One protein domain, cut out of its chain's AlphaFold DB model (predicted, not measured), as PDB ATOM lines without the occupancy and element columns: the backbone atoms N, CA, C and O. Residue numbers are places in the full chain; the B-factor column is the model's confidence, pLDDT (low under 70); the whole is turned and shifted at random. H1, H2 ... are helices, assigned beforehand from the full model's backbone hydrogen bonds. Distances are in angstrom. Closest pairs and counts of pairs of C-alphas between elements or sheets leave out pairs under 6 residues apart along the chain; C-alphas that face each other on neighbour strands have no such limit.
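What this domain is: This is residues 27 to 67 of the 100 residues of an uncharacterized protein of Helicobacter apodemus (UniProt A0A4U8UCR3). Two helices of 13 residues each, H2 and H3, stand nearly at right angles, and the short helix H1 packs near the place where H3 begins. The first residues of H3 sit beside H1 and H2, while residues 62 to 67, of which 62 to 66 belong to H3, stand free and stick out as an arm; the link from H2 folds back to the start of H3. The printed part has 41 residues with three named helices in the order H1, H2, H3 and no named strand, and its class is all helix. It is compact, with a radius of gyration of the C-alphas of 10.0 A, and spans 25 by 24 by 15 A.

Where its parts are: H1 covers residues 27 to 32, 8.6 A from first to last C-alpha, and begins with C-alpha 27 at (-40.825, -3.221, 31.988). H2 covers residues 35 to 47 and is 18.8 A long, from C-alpha 35 at (-47.896, 8.803, 27.724). H3 covers residues 54 to 66, 19.0 A long, and ends with C-alpha 66 at (-43.744, 17.900, 46.461).

How they stand to each other: H1 is close to H2 but not clearly touching it: their closest C-alphas, those of Tyr 30 and Lys 38, are 7.2 A apart. They run opposite ways at a steep tilt of 40 degrees. H1 and H3 touch, H3 with residues 54 to 55 alone; the closest C-alphas, those of Tyr 30 and Pro 54, are 5.7 A apart. These two run the same way at a steep tilt of 48 degrees. H2 and H3 only just touch, with 3 pairs of C-alphas within 8 A, through residues 37 to 41 of H2 and 54 to 58 of H3 alone. Their closest C-alphas, those of Tyr 41 and Pro 54, are 7.3 A apart, and their lines are about perpendicular at 76 degrees. Every O i to N i+4 pair is within hydrogen-bond range in H1 and H2; in H3 it is 8 of 9.

The domain as a whole: The two C-alphas farthest apart, those of Glu 28 and Glu 67, are 27.4 A apart. The printed part has no cut. The link from H1 to H2 is tight and that from H2 to H3 short. The mean pLDDT of the printed part is 89.7, and no printed residue is under 70.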
ATOM      1  N   LEU A  27     -40.225  -3.381  33.314       88.62
ATOM      2  CA  LEU A  27     -40.825  -3.221  31.988       88.62
ATOM      3  C   LEU A  27     -42.340  -3.057  32.044       88.62
ATOM      4  O   LEU A  27     -42.869  -2.174  31.377       88.62
ATOM      5  N   GLU A  28     -43.002  -3.871  32.867       91.00
ATOM      6  CA  GLU A  28     -44.448  -3.802  33.100       91.00
ATOM      7  C   GLU A  28     -44.829  -2.427  33.654       91.00
ATOM      8  O   GLU A  28     -45.623  -1.716  33.048       91.00
ATOM      9  N   PHE A  29     -44.122  -1.971  34.693       92.81
ATOM     10  CA  PHE A  29     -44.299  -0.623  35.233       92.81
ATOM     11  C   PHE A  29     -44.151   0.459  34.155       92.81
ATOM     12  O   PHE A  29     -44.948   1.392  34.081       92.81
ATOM     13  N   TYR A  30     -43.122   0.363  33.307       91.75
ATOM     14  CA  TYR A  30     -42.936   1.315  32.217       91.75
ATOM     15  C   TYR A  30     -44.079   1.255  31.198       91.75
ATOM     16  O   TYR A  30     -44.496   2.310  30.721       91.75
ATOM     17  N   ASP A  31     -44.577   0.068  30.857       89.94
ATOM     18  CA  ASP A  31     -45.688  -0.120  29.923       89.94
ATOM     19  C   ASP A  31     -47.019   0.400  30.500       89.94
ATOM     20  O   ASP A  31     -47.837   0.908  29.728       89.94
ATOM     21  N   ASP A  32     -47.171   0.436  31.823       92.62
ATOM     22  CA  ASP A  32     -48.330   1.014  32.517       92.62
ATOM     23  C   ASP A  32     -48.263   2.542  32.673       92.62
ATOM     24  O   ASP A  32     -49.284   3.194  32.894       92.62
ATOM     25  N   LEU A  33     -47.084   3.163  32.521       90.44
ATOM     26  CA  LEU A  33     -46.960   4.621  32.630       90.44
ATOM     27  C   LEU A  33     -47.792   5.353  31.565       90.44
ATOM     28  O   LEU A  33     -47.738   5.042  30.366       90.44
ATOM     29  N   ASP A  34     -48.436   6.446  31.982       90.69
ATOM     30  CA  ASP A  34     -49.094   7.358  31.051       90.69
ATOM     31  C   ASP A  34     -48.110   7.907  30.014       90.69
ATOM     32  O   ASP A  34     -46.923   8.154  30.275       90.69
ATOM     33  N   TYR A  35     -48.649   8.237  28.841       87.69
ATOM     34  CA  TYR A  35     -47.896   8.803  27.724       87.69
ATOM     35  C   TYR A  35     -47.004   9.992  28.131       87.69
ATOM     36  O   TYR A  35     -45.848  10.104  27.705       87.69
ATOM     37  N   LYS A  36     -47.512  10.872  29.003       90.44
ATOM     38  CA  LYS A  36     -46.774  12.040  29.506       90.44
ATOM     39  C   LYS A  36     -45.497  11.637  30.250       90.44
ATOM     40  O   LYS A  36     -44.461  12.277  30.045       90.44
ATOM     41  N   TYR A  37     -45.551  10.604  31.091       90.94
ATOM     42  CA  TYR A  37     -44.391  10.129  31.846       90.94
ATOM     43  C   TYR A  37     -43.437   9.335  30.968       90.94
ATOM     44  O   TYR A  37     -42.242   9.614  31.020       90.94
ATOM     45  N   LYS A  38     -43.941   8.476  30.072       91.94
ATOM     46  CA  LYS A  38     -43.108   7.789  29.069       91.94
ATOM     47  C   LYS A  38     -42.269   8.782  28.268       91.94
ATOM     48  O   LYS A  38     -41.048   8.670  28.215       91.94
ATOM     49  N   ARG A  39     -42.894   9.841  27.740       91.06
ATOM     50  CA  ARG A  39     -42.195  10.887  26.973       91.06
ATOM     51  C   ARG A  39     -41.132  11.624  27.797       91.06
ATOM     52  O   ARG A  39     -40.083  11.985  27.262       91.06
ATOM     53  N   LYS A  40     -41.394  11.896  29.077       91.88
ATOM     54  CA  LYS A  40     -40.414  12.521  29.982       91.88
ATOM     55  C   LYS A  40     -39.250  11.574  30.282       91.88
ATOM     56  O   LYS A  40     -38.099  11.994  30.184       91.88
ATOM     57  N   TYR A  41     -39.549  10.314  30.570       93.38
ATOM     58  CA  TYR A  41     -38.554   9.286  30.842       93.38
ATOM     59  C   TYR A  41     -37.647   9.036  29.631       93.38
ATOM     60  O   TYR A  41     -36.432   8.936  29.774       93.38
ATOM     61  N   HIS A  42     -38.200   9.078  28.414       92.31
ATOM     62  CA  HIS A  42     -37.413   8.993  27.179       92.31
ATOM     63  C   HIS A  42     -36.353  10.081  27.080       92.31
ATOM     64  O   HIS A  42     -35.186   9.805  26.802       92.31
ATOM     65  N   LYS A  43     -36.755  11.328  27.347       91.31
ATOM     66  CA  LYS A  43     -35.827  12.461  27.372       91.31
ATOM     67  C   LYS A  43     -34.767  12.284  28.458       91.31
ATOM     68  O   LYS A  43     -33.614  12.624  28.219       91.31
ATOM     69  N   TYR A  44     -35.147  11.761  29.621       92.62
ATOM     70  CA  TYR A  44     -34.223  11.502  30.721       92.62
ATOM     71  C   TYR A  44     -33.163  10.458  30.344       92.62
ATOM     72  O   TYR A  44     -31.977  10.768  30.432       92.62
ATOM     73  N   ILE A  45     -33.565   9.285  29.836       91.56
ATOM     74  CA  ILE A  45     -32.628   8.240  29.386       91.56
ATOM     75  C   ILE A  45     -31.670   8.791  28.332       91.56
ATOM     76  O   ILE A  45     -30.465   8.612  28.456       91.56
ATOM     77  N   SER A  46     -32.175   9.520  27.330       88.81
ATOM     78  CA  SER A  46     -31.326  10.051  26.250       88.81
ATOM     79  C   SER A  46     -30.250  11.044  26.710       88.81
ATOM     80  O   SER A  46     -29.333  11.339  25.951       88.81
ATOM     81  N   ARG A  47     -30.383  11.596  27.922       89.38
ATOM     82  CA  ARG A  47     -29.488  12.615  28.492       89.38
ATOM     83  C   ARG A  47     -28.643  12.094  29.651       89.38
ATOM     84  O   ARG A  47     -27.802  12.836  30.148       89.38
ATOM     85  N   SER A  48     -28.894  10.873  30.120       89.44
ATOM     86  CA  SER A  48     -28.237  10.314  31.296       89.44
ATOM     87  C   SER A  48     -27.289   9.191  30.898       89.44
ATOM     88  O   SER A  48     -27.691   8.237  30.243       89.44
ATOM     89  N   ASN A  49     -26.043   9.265  31.365       88.06
ATOM     90  CA  ASN A  49     -25.061   8.191  31.176       88.06
ATOM     91  C   ASN A  49     -25.341   6.976  32.079       88.06
ATOM     92  O   ASN A  49     -24.828   5.891  31.829       88.06
ATOM     93  N   LYS A  50     -26.119   7.166  33.151       89.50
ATOM     94  CA  LYS A  50     -26.524   6.128  34.110       89.50
ATOM     95  C   LYS A  50     -27.991   6.357  34.484       89.50
ATOM     96  O   LYS A  50     -28.266   6.957  35.525       89.50
ATOM     97  N   PRO A  51     -28.938   6.012  33.598       91.38
ATOM     98  CA  PRO A  51     -30.349   6.244  33.864       91.38
ATOM     99  C   PRO A  51     -30.833   5.368  35.024       91.38
ATOM    100  O   PRO A  51     -30.432   4.220  35.144       91.38
ATOM    101  N   LEU A  52     -31.713   5.903  35.865       93.19
ATOM    102  CA  LEU A  52     -32.481   5.114  36.826       93.19
ATOM    103  C   LEU A  52     -33.501   4.223  36.106       93.19
ATOM    104  O   LEU A  52     -33.959   4.561  35.007       93.19
ATOM    105  N   SER A  53     -33.913   3.133  36.762       94.00
ATOM    106  CA  SER A  53     -35.039   2.321  36.297       94.00
ATOM    107  C   SER A  53     -36.333   3.156  36.240       94.00
ATOM    108  O   SER A  53     -36.445   4.165  36.946       94.00
ATOM    109  N   PRO A  54     -37.319   2.768  35.411       93.62
ATOM    110  CA  PRO A  54     -38.581   3.493  35.265       93.62
ATOM    111  C   PRO A  54     -39.276   3.825  36.593       93.62
ATOM    112  O   PRO A  54     -39.646   4.980  36.802       93.62
ATOM    113  N   ASN A  55     -39.398   2.850  37.502       94.06
ATOM    114  CA  ASN A  55     -40.022   3.051  38.811       94.06
ATOM    115  C   ASN A  55     -39.211   4.016  39.686       94.06
ATOM    116  O   ASN A  55     -39.745   5.002  40.184       94.06
ATOM    117  N   MET A  56     -37.896   3.801  39.799       93.50
ATOM    118  CA  MET A  56     -37.017   4.666  40.597       93.50
ATOM    119  C   MET A  56     -37.033   6.113  40.101       93.50
ATOM    120  O   MET A  56     -37.092   7.052  40.897       93.50
ATOM    121  N   TRP A  57     -37.013   6.304  38.781       95.19
ATOM    122  CA  TRP A  57     -37.144   7.627  38.186       95.19
ATOM    123  C   TRP A  57     -38.514   8.241  38.481       95.19
ATOM    124  O   TRP A  57     -38.576   9.408  38.857       95.19
ATOM    125  N   TYR A  58     -39.602   7.477  38.340       93.06
ATOM    126  CA  TYR A  58     -40.954   7.964  38.606       93.06
ATOM    127  C   TYR A  58     -41.120   8.411  40.061       93.06
ATOM    128  O   TYR A  58     -41.545   9.538  40.297       93.06
ATOM    129  N   VAL A  59     -40.698   7.586  41.023       90.12
ATOM    130  CA  VAL A  59     -40.717   7.926  42.454       90.12
ATOM    131  C   VAL A  59     -39.917   9.199  42.722       90.12
ATOM    132  O   VAL A  59     -40.404  10.090  43.413       90.12
ATOM    133  N   GLN A  60     -38.728   9.336  42.129       89.31
ATOM    134  CA  GLN A  60     -37.935  10.558  42.253       89.31
ATOM    135  C   GLN A  60     -38.658  11.778  41.664       89.31
ATOM    136  O   GLN A  60     -38.619  12.856  42.248       89.31
ATOM    137  N   GLN A  61     -39.333  11.638  40.518       89.38
ATOM    138  CA  GLN A  61     -40.108  12.738  39.943       89.38
ATOM    139  C   GLN A  61     -41.308  13.117  40.809       89.38
ATOM    140  O   GLN A  61     -41.580  14.307  40.948       89.38
ATOM    141  N   GLU A  62     -42.022  12.142  41.374       86.31
ATOM    142  CA  GLU A  62     -43.126  12.417  42.292       86.31
ATOM    143  C   GLU A  62     -42.620  13.109  43.553       86.31
ATOM    144  O   GLU A  62     -43.174  14.134  43.928       86.31
ATOM    145  N   TYR A  63     -41.520  12.638  44.142       79.38
ATOM    146  CA  TYR A  63     -40.905  13.294  45.295       79.38
ATOM    147  C   TYR A  63     -40.551  14.757  44.993       79.38
ATOM    148  O   TYR A  63     -40.976  15.661  45.708       79.38
ATOM    149  N   ASN A  64     -39.873  15.006  43.869       81.62
ATOM    150  CA  ASN A  64     -39.465  16.352  43.468       81.62
ATOM    151  C   ASN A  64     -40.648  17.290  43.172       81.62
ATOM    152  O   ASN A  64     -40.474  18.504  43.197       81.62
ATOM    153  N   LYS A  65     -41.848  16.775  42.863       79.25
ATOM    154  CA  LYS A  65     -43.041  17.630  42.707       79.25
ATOM    155  C   LYS A  65     -43.524  18.214  44.027       79.25
ATOM    156  O   LYS A  65     -44.129  19.280  44.013       79.25
ATOM    157  N   TYR A  66     -43.325  17.488  45.123       73.81
ATOM    158  CA  TYR A  66     -43.744  17.900  46.461       73.81
ATOM    159  C   TYR A  66     -42.593  18.527  47.256       73.81
ATOM    160  O   TYR A  66     -42.779  18.925  48.406       73.81
ATOM    161  N   GLU A  67     -41.404  18.623  46.660       81.56
ATOM    162  CA  GLU A  67     -40.253  19.273  47.266       81.56
ATOM    163  C   GLU A  67     -40.413  20.794  47.169       81.56
ATOM    164  O   GLU A  67     -40.255  21.395  46.107       81.56
TER     165      GLU A  67